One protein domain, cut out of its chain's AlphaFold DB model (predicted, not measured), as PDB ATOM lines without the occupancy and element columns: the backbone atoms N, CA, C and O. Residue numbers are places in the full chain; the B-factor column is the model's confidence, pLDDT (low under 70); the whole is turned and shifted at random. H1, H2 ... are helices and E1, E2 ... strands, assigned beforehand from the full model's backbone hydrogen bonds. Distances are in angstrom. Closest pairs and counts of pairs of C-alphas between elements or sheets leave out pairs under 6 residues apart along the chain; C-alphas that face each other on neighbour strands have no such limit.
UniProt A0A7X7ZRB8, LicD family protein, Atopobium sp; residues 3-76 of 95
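AT A GLANCE: This is residues 3 to 76 of the 95 residues of the protein "LicD family protein" of Atopobium sp (UniProt A0A7X7ZRB8). A loose, drawn-out chain has a two-stranded hairpin, E1 and E2, at one end of its length and a lone helix, H1, at the other. Between them lie H4 and two helices of one turn each: H2 packs on H4 and H3 is near it, while a long link from H1 is tied in by a short pairing of residues 23 to 24 with residues 37 to 38. The printed part has 74 residues with four named helices and two named strands, in the order H1, H2, H3, E1, E2, H4; the sheet has the order E1 - E2 and is antiparallel. The class is mixed, helices and strands. The whole is loose, with a radius of gyration of the C-alphas of 14.9 A, and its C-alphas span 40 by 27 by 24 A.

IN THESE COORDINATES: The strand E1 is residues 45 to 50, 14.8 A from first to last C-alpha, and begins with C-alpha 45 at (93.095, 162.510, 154.507). The strand E2 is residues 53 to 58 and measures 16.3 A. After it comes the helix H4, residues 61 to 69, which is 11.7 A long and ends with C-alpha 69 at (92.683, 148.039, 168.497). Before the strands come two helices of four residues, each 5.8 A long: H2 is residues 32 to 35 and H3 is residues 39 to 42. The longest helix by residues is H1, residues 3 to 13, with C-alpha 3 at (111.068, 138.557, 149.527) and a length of 15.4 A.

HOW THE PARTS SIT: E1 and E2 form a hairpin, antiparallel neighbours whose N-to-C directions stand at 144 degrees. Their C-alphas 47 and 56 face each other at 4.7 A, and N 48 and O 55 are within hydrogen-bond range at 2.8 A, as are N 57 and O 46 at 2.9 A. E2 goes over to H4 by a tight link, while E1 and H4 are apart. The closest C-alphas of H3 and E2 are those of Tyr 42 and Ile 58, 6.1 A apart. H3 and H4 are close but not clearly touching: their closest C-alphas, those of Phe 41 and Tyr 64, are 7.7 A apart. H2 and H4 touch, with 4 pairs of C-alphas within 8 A; the closest are those of Arg 34 and Val 68, 5.2 A apart. H2 and H3 are apart, though a tight link joins them. Residues 23 to 24 pair with residues 37 to 38, antiparallel. H1 touches no helix and is apart from H2, H3, H4, E1 and E2. In H1 and H4 every pair of O i and N i+4 is within hydrogen-bond range; H2 and H3 are too short for such a pair, and each has its one pair of O i and N i+3 within range.

THE WHOLE: The two C-alphas farthest apart, those of Leu 5 and Asp 52, are 41.4 A from each other, and the first and last printed C-alphas, those of Tyr 3 and Pro 76, are 34.1 A apart. H3, with its centre 7.6 A from the mean of the C-alphas, is the nearest element to it, and H1, at 19.0 A, is the farthest. Residues 11 to 17, of which 11 to 13 belong to H1, stand free. The link from H1 to H2, residues 14 to 31, is long; the links H2 to H3, H3 to E1, E1 to E2 and E2 to H4 are tight. The printed part has no cut. The mean pLDDT of the printed part is 91.3, and no printed residue is under 70 in this predicted model.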
ATOM      1  N   TYR A   3     111.048 137.318 150.299       81.12
ATOM      2  CA  TYR A   3     111.068 138.557 149.527       81.12
ATOM      3  C   TYR A   3     110.594 138.381 148.075       81.12
ATOM      4  O   TYR A   3     109.779 139.165 147.606       81.12
ATOM      5  N   LYS A   4     111.038 137.317 147.385       87.25
ATOM      6  CA  LYS A   4     110.657 137.062 145.984       87.25
ATOM      7  C   LYS A   4     109.154 136.798 145.837       87.25
ATOM      8  O   LYS A   4     108.523 137.308 144.921       87.25
ATOM      9  N   LEU A   5     108.579 136.043 146.775       88.81
ATOM     10  CA  LEU A   5     107.145 135.759 146.787       88.81
ATOM     11  C   LEU A   5     106.322 137.036 147.004       88.81
ATOM     12  O   LEU A   5     105.344 137.252 146.297       88.81
ATOM     13  N   ILE A   6     106.736 137.897 147.940       88.62
ATOM     14  CA  ILE A   6     106.051 139.171 148.206       88.62
ATOM     15  C   ILE A   6     106.066 140.060 146.959       88.62
ATOM     16  O   ILE A   6     105.019 140.580 146.583       88.62
ATOM     17  N   THR A   7     107.212 140.178 146.282       90.75
ATOM     18  CA  THR A   7     107.313 140.976 145.051       90.75
ATOM     19  C   THR A   7     106.464 140.419 143.911       90.75
ATOM     20  O   THR A   7     105.862 141.193 143.167       90.75
ATOM     21  N   ASP A   8     106.380 139.094 143.775       92.88
ATOM     22  CA  ASP A   8     105.559 138.460 142.739       92.88
ATOM     23  C   ASP A   8     104.062 138.703 143.002       92.88
ATOM     24  O   ASP A   8     103.327 139.074 142.088       92.88
ATOM     25  N   ILE A   9     103.614 138.586 144.259       90.94
ATOM     26  CA  ILE A   9     102.226 138.885 144.643       90.94
ATOM     27  C   ILE A   9     101.912 140.372 144.435       90.94
ATOM     28  O   ILE A   9     100.882 140.709 143.852       90.94
ATOM     29  N   GLU A  10     102.797 141.273 144.866       90.06
ATOM     30  CA  GLU A  10     102.614 142.717 144.695       90.06
ATOM     31  C   GLU A  10     102.463 143.096 143.213       90.06
ATOM     32  O   GLU A  10     101.595 143.897 142.855       90.06
ATOM     33  N   LYS A  11     103.260 142.479 142.334       93.44
ATOM     34  CA  LYS A  11     103.176 142.679 140.882       93.44
ATOM     35  C   LYS A  11     101.809 142.290 140.318       93.44
ATOM     36  O   LYS A  11     101.310 142.978 139.429       93.44
ATOM     37  N   GLU A  12     101.209 141.209 140.809       93.06
ATOM     38  CA  GLU A  12      99.864 140.797 140.397       93.06
ATOM     39  C   GLU A  12      98.788 141.740 140.950       93.06
ATOM     40  O   GLU A  12      97.909 142.166 140.201       93.06
ATOM     41  N   LEU A  13      98.893 142.152 142.219       90.19
ATOM     42  CA  LEU A  13      97.931 143.065 142.848       90.19
ATOM     43  C   LEU A  13      97.914 144.456 142.201       90.19
ATOM     44  O   LEU A  13      96.845 145.038 142.040       90.19
ATOM     45  N   ARG A  14      99.070 144.970 141.754       89.69
ATOM     46  CA  ARG A  14      99.183 146.270 141.059       89.69
ATOM     47  C   ARG A  14      98.401 146.348 139.744       89.69
ATOM     48  O   ARG A  14      98.178 147.447 139.244       89.69
ATOM     49  N   LYS A  15      97.986 145.212 139.176       93.69
ATOM     50  CA  LYS A  15      97.150 145.174 137.965       93.69
ATOM     51  C   LYS A  15      95.692 145.542 138.249       93.69
ATOM     52  O   LYS A  15      94.958 145.846 137.314       93.69
ATOM     53  N   ILE A  16      95.270 145.497 139.512       90.69
ATOM     54  CA  ILE A  16      93.911 145.816 139.942       90.69
ATOM     55  C   ILE A  16      93.903 147.270 140.433       90.69
ATOM     56  O   ILE A  16      94.606 147.584 141.396       90.69
ATOM     57  N   PRO A  17      93.129 148.175 139.809       90.06
ATOM     58  CA  PRO A  17      93.016 149.545 140.288       90.06
ATOM     59  C   PRO A  17      92.454 149.588 141.711       90.06
ATOM     60  O   PRO A  17      91.422 148.975 141.996       90.06
ATOM     61  N   PHE A  18      93.118 150.337 142.592       86.00
ATOM     62  CA  PHE A  18      92.757 150.424 144.010       86.00
ATOM     63  C   PHE A  18      91.316 150.918 144.205       86.00
ATOM     64  O   PHE A  18      90.556 150.324 144.961       86.00
ATOM     65  N   ASP A  19      90.887 151.915 143.432       85.75
ATOM     66  CA  ASP A  19      89.546 152.502 143.553       85.75
ATOM     67  C   ASP A  19      88.404 151.562 143.132       85.75
ATOM     68  O   ASP A  19      87.236 151.841 143.404       85.75
ATOM     69  N   LEU A  20      88.718 150.441 142.470       89.44
ATOM     70  CA  LEU A  20      87.725 149.458 142.029       89.44
ATOM     71  C   LEU A  20      87.482 148.347 143.054       89.44
ATOM     72  O   LEU A  20      86.527 147.581 142.906       89.44
ATOM     73  N   VAL A  21      88.315 148.236 144.094       92.69
ATOM     74  CA  VAL A  21      88.144 147.215 145.131       92.69
ATOM     75  C   VAL A  21      87.365 147.764 146.318       92.69
ATOM     76  O   VAL A  21      87.565 148.891 146.761       92.69
ATOM     77  N   LYS A  22      86.459 146.950 146.869       93.12
ATOM     78  CA  LYS A  22      85.634 147.338 148.026       93.12
ATOM     79  C   LYS A  22      86.409 147.303 149.348       93.12
ATOM     80  O   LYS A  22      86.110 148.090 150.247       93.12
ATOM     81  N   TYR A  23      87.368 146.389 149.458       92.25
ATOM     82  CA  TYR A  23      88.168 146.170 150.656       92.25
ATOM     83  C   TYR A  23      89.648 146.072 150.302       92.25
ATOM     84  O   TYR A  23      90.002 145.542 149.248       92.25
ATOM     85  N   CYS A  24      90.499 146.518 151.217       91.56
ATOM     86  CA  CYS A  24      91.946 146.384 151.138       91.56
ATOM     87  C   CYS A  24      92.519 146.011 152.510       91.56
ATOM     88  O   CYS A  24      91.897 146.266 153.542       91.56
ATOM     89  N   ALA A  25      93.705 145.406 152.516       90.62
ATOM     90  CA  ALA A  25      94.405 145.015 153.732       90.62
ATOM     91  C   ALA A  25      95.927 145.029 153.512       90.62
ATOM     92  O   ALA A  25      96.382 144.759 152.394       90.62
ATOM     93  N   PRO A  26      96.731 145.291 154.555       87.38
ATOM     94  CA  PRO A  26      98.169 145.074 154.508       87.38
ATOM     95  C   PRO A  26      98.476 143.572 154.405       87.38
ATOM     96  O   PRO A  26      98.063 142.782 155.250       87.38
ATOM     97  N   MET A  27      99.252 143.167 153.394       83.00
ATOM     98  CA  MET A  27      99.590 141.745 153.186       83.00
ATOM     99  C   MET A  27     100.419 141.131 154.319       83.00
ATOM    100  O   MET A  27     100.312 139.936 154.583       83.00
ATOM    101  N   SER A  28     101.235 141.945 154.987       82.25
ATOM    102  CA  SER A  28     102.115 141.525 156.087       82.25
ATOM    103  C   SER A  28     101.668 142.109 157.430       82.25
ATOM    104  O   SER A  28     102.488 142.316 158.324       82.25
ATOM    105  N   GLY A  29     100.379 142.431 157.551       81.88
ATOM    106  CA  GLY A  29      99.793 142.974 158.767       81.88
ATOM    107  C   GLY A  29      99.791 141.970 159.923       81.88
ATOM    108  O   GLY A  29      99.674 140.756 159.729       81.88
ATOM    109  N   SER A  30      99.952 142.471 161.149       85.75
ATOM    110  CA  SER A  30     100.013 141.628 162.355       85.75
ATOM    111  C   SER A  30      98.633 141.342 162.953       85.75
ATOM    112  O   SER A  30      98.486 140.404 163.737       85.75
ATOM    113  N   TYR A  31      97.614 142.121 162.577       85.12
ATOM    114  CA  TYR A  31      96.272 142.073 163.161       85.12
ATOM    115  C   TYR A  31      95.248 141.349 162.267       85.12
ATOM    116  O   TYR A  31      94.074 141.236 162.631       85.12
ATOM    117  N   ARG A  32      95.713 140.747 161.162       87.25
ATOM    118  CA  ARG A  32      94.975 139.787 160.321       87.25
ATOM    119  C   ARG A  32      93.665 140.385 159.793       87.25
ATOM    120  O   ARG A  32      93.665 141.456 159.201       87.25
ATOM    121  N   GLU A  33      92.541 139.702 160.008       88.75
ATOM    122  CA  GLU A  33      91.213 140.095 159.523       88.75
ATOM    123  C   GLU A  33      90.778 141.482 160.010       88.75
ATOM    124  O   GLU A  33      90.009 142.151 159.326       88.75
ATOM    125  N   ARG A  34      91.309 141.952 161.149       88.44
ATOM    126  CA  ARG A  34      91.004 143.287 161.683       88.44
ATOM    127  C   ARG A  34      91.543 144.420 160.818       88.44
ATOM    128  O   ARG A  34      91.089 145.547 160.969       88.44
ATOM    129  N   GLU A  35      92.500 144.129 159.942       89.19
ATOM    130  CA  GLU A  35      93.098 145.098 159.018       89.19
ATOM    131  C   GLU A  35      92.447 145.050 157.630       89.19
ATOM    132  O   GLU A  35      92.860 145.790 156.739       89.19
ATOM    133  N   ILE A  36      91.420 144.211 157.433       91.69
ATOM    134  CA  ILE A  36      90.600 144.221 156.220       91.69
ATOM    135  C   ILE A  36      89.603 145.374 156.331       91.69
ATOM    136  O   ILE A  36      88.578 145.278 157.005       91.69
ATOM    137  N   MET A  37      89.905 146.470 155.642       91.38
ATOM    138  CA  MET A  37      89.168 147.726 155.754       91.38
ATOM    139  C   MET A  37      88.495 148.105 154.440       91.38
ATOM    140  O   MET A  37      88.980 147.743 153.365       91.38
ATOM    141  N   PRO A  38      87.392 148.872 154.481       92.12
ATOM    142  CA  PRO A  38      86.845 149.489 153.285       92.12
ATOM    143  C   PRO A  38      87.891 150.393 152.623       92.12
ATOM    144  O   PRO A  38      88.393 151.314 153.264       92.12
ATOM    145  N   THR A  39      88.149 150.198 151.331       91.81
ATOM    146  CA  THR A  39      89.124 150.987 150.551       91.81
ATOM    147  C   THR A  39      88.909 152.491 150.704       91.81
ATOM    148  O   THR A  39      89.858 153.252 150.861       91.81
ATOM    149  N   LYS A  40      87.639 152.912 150.790       89.56
ATOM    150  CA  LYS A  40      87.230 154.308 150.998       89.56
ATOM    151  C   LYS A  40      87.860 154.990 152.217       89.56
ATOM    152  O   LYS A  40      87.933 156.214 152.221       89.56
ATOM    153  N   PHE A  41      88.301 154.239 153.232       88.88
ATOM    154  CA  PHE A  41      89.018 154.814 154.374       88.88
ATOM    155  C   PHE A  41      90.313 155.497 153.918       88.88
ATOM    156  O   PHE A  41      90.684 156.525 154.466       88.88
ATOM    157  N   TYR A  42      90.953 154.998 152.864       87.81
ATOM    158  CA  TYR A  42      92.223 155.515 152.355       87.81
ATOM    159  C   TYR A  42      92.064 156.583 151.264       87.81
ATOM    160  O   TYR A  42      93.053 157.175 150.845       87.81
ATOM    161  N   ASN A  43      90.837 156.875 150.821       89.00
ATOM    162  CA  ASN A  43      90.596 157.792 149.700       89.00
ATOM    163  C   ASN A  43      90.751 159.270 150.078       89.00
ATOM    164  O   ASN A  43      90.783 160.130 149.201       89.00
ATOM    165  N   SER A  44      90.779 159.595 151.371       91.81
ATOM    166  CA  SER A  44      90.938 160.976 151.804       91.81
ATOM    167  C   SER A  44      91.650 161.079 153.139       91.81
ATOM    168  O   SER A  44      91.498 160.232 154.023       91.81
ATOM    169  N   THR A  45      92.380 162.174 153.287       95.38
ATOM    170  CA  THR A  45      93.095 162.510 154.507       95.38
ATOM    171  C   THR A  45      92.476 163.722 155.192       95.38
ATOM    172  O   THR A  45      91.728 164.503 154.590       95.38
ATOM    173  N   ILE A  46      92.760 163.844 156.481       96.56
ATOM    174  CA  ILE A  46      92.472 165.010 157.307       96.56
ATOM    175  C   ILE A  46      93.765 165.439 157.999       96.56
ATOM    176  O   ILE A  46      94.601 164.599 158.319       96.56
ATOM    177  N   GLU A  47      93.938 166.741 158.194       97.88
ATOM    178  CA  GLU A  47      95.029 167.284 158.999       97.88
ATOM    179  C   GLU A  47      94.632 167.218 160.480       97.88
ATOM    180  O   GLU A  47      93.573 167.722 160.855       97.88
ATOM    181  N   LEU A  48      95.456 166.571 161.302       96.62
ATOM    182  CA  LEU A  48      95.290 166.476 162.751       96.62
ATOM    183  C   LEU A  48      96.485 167.112 163.451       96.62
ATOM    184  O   LEU A  48      97.623 166.956 163.011       96.62
ATOM    185  N   GLU A  49      96.217 167.786 164.562       97.12
ATOM    186  CA  GLU A  49      97.250 168.234 165.491       97.12
ATOM    187  C   GLU A  49      97.649 167.069 166.399       97.12
ATOM    188  O   GLU A  49      96.799 166.410 167.004       97.12
ATOM    189  N   PHE A  50      98.948 166.809 166.475       94.12
ATOM    190  CA  PHE A  50      99.544 165.888 167.428       94.12
ATOM    191  C   PHE A  50     100.764 166.577 168.033       94.12
ATOM    192  O   PHE A  50     101.731 166.869 167.330       94.12
ATOM    193  N   GLU A  51     100.678 166.862 169.331       95.25
ATOM    194  CA  GLU A  51     101.635 167.714 170.043       95.25
ATOM    195  C   GLU A  51     101.725 169.115 169.407       95.25
ATOM    196  O   GLU A  51     100.713 169.812 169.339       95.25
ATOM    197  N   ASP A  52     102.905 169.545 168.966       96.19
ATOM    198  CA  ASP A  52     103.158 170.847 168.337       96.19
ATOM    199  C   ASP A  52     103.131 170.798 166.798       96.19
ATOM    200  O   ASP A  52     103.358 171.811 166.131       96.19
ATOM    201  N   THR A  53     102.846 169.626 166.226       96.56
ATOM    202  CA  THR A  53     103.001 169.357 164.799       96.56
ATOM    203  C   THR A  53     101.698 168.855 164.180       96.56
ATOM    204  O   THR A  53     100.864 168.207 164.815       96.56
ATOM    205  N   LYS A  54     101.500 169.163 162.896       97.56
ATOM    206  CA  LYS A  54     100.337 168.717 162.129       97.56
ATOM    207  C   LYS A  54     100.675 167.545 161.222       97.56
ATOM    208  O   LYS A  54     101.667 167.582 160.496       97.56
ATOM    209  N   PHE A  55      99.807 166.540 161.210       96.94
ATOM    210  CA  PHE A  55      99.974 165.328 160.414       96.94
ATOM    211  C   PHE A  55      98.746 165.039 159.562       96.94
ATOM    212  O   PHE A  55      97.608 165.266 159.972       96.94
ATOM    213  N   LEU A  56      98.975 164.474 158.377       96.69
ATOM    214  CA  LEU A  56      97.905 163.892 157.578       96.69
ATOM    215  C   LEU A  56      97.568 162.504 158.118       96.69
ATOM    216  O   LEU A  56      98.399 161.599 158.109       96.69
ATOM    217  N   ALA A  57      96.323 162.334 158.536       94.94
ATOM    218  CA  ALA A  57      95.761 161.056 158.937       94.94
ATOM    219  C   ALA A  57      94.668 160.622 157.960       94.94
ATOM    220  O   ALA A  57      94.113 161.431 157.214       94.94
ATOM    221  N   ILE A  58      94.319 159.338 157.989       94.00
ATOM    222  CA  ILE A  58      93.095 158.830 157.361       94.00
ATOM    223  C   ILE A  58      91.902 159.634 157.892       94.00
ATOM    224  O   ILE A  58      91.757 159.778 159.103       94.00
ATOM    225  N   ARG A  59      91.020 160.140 157.017       94.75
ATOM    226  CA  ARG A  59      89.850 160.926 157.460       94.75
ATOM    227  C   ARG A  59      88.982 160.165 158.470       94.75
ATOM    228  O   ARG A  59      88.528 160.752 159.443       94.75
ATOM    229  N   ASP A  60      88.774 158.870 158.251       93.00
ATOM    230  CA  ASP A  60      88.012 157.979 159.137       93.00
ATOM    231  C   ASP A  60      88.906 157.292 160.203       93.00
ATOM    232  O   ASP A  60      88.678 156.128 160.545       93.00
ATOM    233  N   TYR A  61      89.950 157.968 160.713       94.12
ATOM    234  CA  TYR A  61      90.949 157.362 161.613       94.12
ATOM    235  C   TYR A  61      90.323 156.682 162.837       94.12
ATOM    236  O   TYR A  61      90.759 155.599 163.209       94.12
ATOM    237  N   ASP A  62      89.275 157.259 163.424       93.81
ATOM    238  CA  ASP A  62      88.600 156.706 164.602       93.81
ATOM    239  C   ASP A  62      88.004 155.312 164.329       93.81
ATOM    240  O   ASP A  62      88.213 154.370 165.096       93.81
ATOM    241  N   LYS A  63      87.357 155.126 163.168       92.44
ATOM    242  CA  LYS A  63      86.830 153.818 162.739       92.44
ATOM    243  C   LYS A  63      87.953 152.825 162.473       92.44
ATOM    244  O   LYS A  63      87.827 151.650 162.814       92.44
ATOM    245  N   TYR A  64      89.034 153.292 161.849       92.44
ATOM    246  CA  TYR A  64      90.208 152.471 161.577       92.44
ATOM    247  C   TYR A  64      90.839 151.966 162.883       92.44
ATOM    248  O   TYR A  64      90.968 150.759 163.080       92.44
ATOM    249  N   LEU A  65      91.160 152.878 163.804       93.31
ATOM    250  CA  LEU A  65      91.791 152.563 165.085       93.31
ATOM    251  C   LEU A  65      90.888 151.682 165.950       93.31
ATOM    252  O   LEU A  65      91.364 150.693 166.508       93.31
ATOM    253  N   SER A  66      89.584 151.964 165.982       93.31
ATOM    254  CA  SER A  66      88.616 151.148 166.718       93.31
ATOM    255  C   SER A  66      88.506 149.719 166.179       93.31
ATOM    256  O   SER A  66      88.393 148.770 166.953       93.31
ATOM    257  N   SER A  67      88.583 149.533 164.859       90.88
ATOM    258  CA  SER A  67      88.525 148.203 164.239       90.88
ATOM    259  C   SER A  67      89.785 147.371 164.514       90.88
ATOM    260  O   SER A  67      89.694 146.167 164.766       90.88
ATOM    261  N   VAL A  68      90.965 147.999 164.512       91.19
ATOM    262  CA  VAL A  68      92.236 147.297 164.761       91.19
ATOM    263  C   VAL A  68      92.435 147.017 166.256       91.19
ATOM    264  O   VAL A  68      92.714 145.877 166.651       91.19
ATOM    265  N   TYR A  69      92.260 148.041 167.094       90.00
ATOM    266  CA  TYR A  69      92.683 148.039 168.497       90.00
ATOM    267  C   TYR A  69      91.535 147.922 169.512       90.00
ATOM    268  O   TYR A  69      91.793 147.642 170.682       90.00
ATOM    269  N   GLY A  70      90.274 148.074 169.096       90.81
ATOM    270  CA  GLY A  70      89.136 148.147 170.016       90.81
ATOM    271  C   GLY A  70      89.037 149.529 170.663       90.81
ATOM    272  O   GLY A  70      89.138 150.537 169.973       90.81
ATOM    273  N   ASN A  71      88.850 149.599 171.984       93.12
ATOM    274  CA  ASN A  71      88.812 150.880 172.698       93.12
ATOM    275  C   ASN A  71      90.223 151.479 172.834       93.12
ATOM    276  O   ASN A  71      90.861 151.396 173.880       93.12
ATOM    277  N   TYR A  72      90.731 152.030 171.734       93.38
ATOM    278  CA  TYR A  72      92.131 152.428 171.584       93.38
ATOM    279  C   TYR A  72      92.526 153.655 172.422       93.38
ATOM    280  O   TYR A  72      93.714 153.907 172.606       93.38
ATOM    281  N   MET A  73      91.543 154.400 172.934       93.12
ATOM    282  CA  MET A  73      91.751 155.541 173.833       93.12
ATOM    283  C   MET A  73      91.909 155.116 175.300       93.12
ATOM    284  O   MET A  73      92.266 155.936 176.145       93.12
ATOM    285  N   GLU A  74      91.672 153.840 175.614       94.75
ATOM    286  CA  GLU A  74      91.925 153.271 176.932       94.75
ATOM    287  C   GLU A  74      93.240 152.497 176.936       94.75
ATOM    288  O   GLU A  74      93.485 151.606 176.118       94.75
ATOM    289  N   LEU A  75      94.100 152.810 177.907       90.00
ATOM    290  CA  LEU A  75      95.323 152.042 178.098       90.00
ATOM    291  C   LEU A  75      94.975 150.585 178.433       90.00
ATOM    292  O   LEU A  75      94.127 150.344 179.299       90.00
ATOM    293  N   PRO A  76      95.687 149.599 177.858       86.62
ATOM    294  CA  PRO A  76      95.497 148.212 178.253       86.62
ATOM    295  C   PRO A  76      95.806 148.032 179.755       86.62
ATOM    296  O   PRO A  76      96.570 148.820 180.329       86.62
TER     297      PRO A  76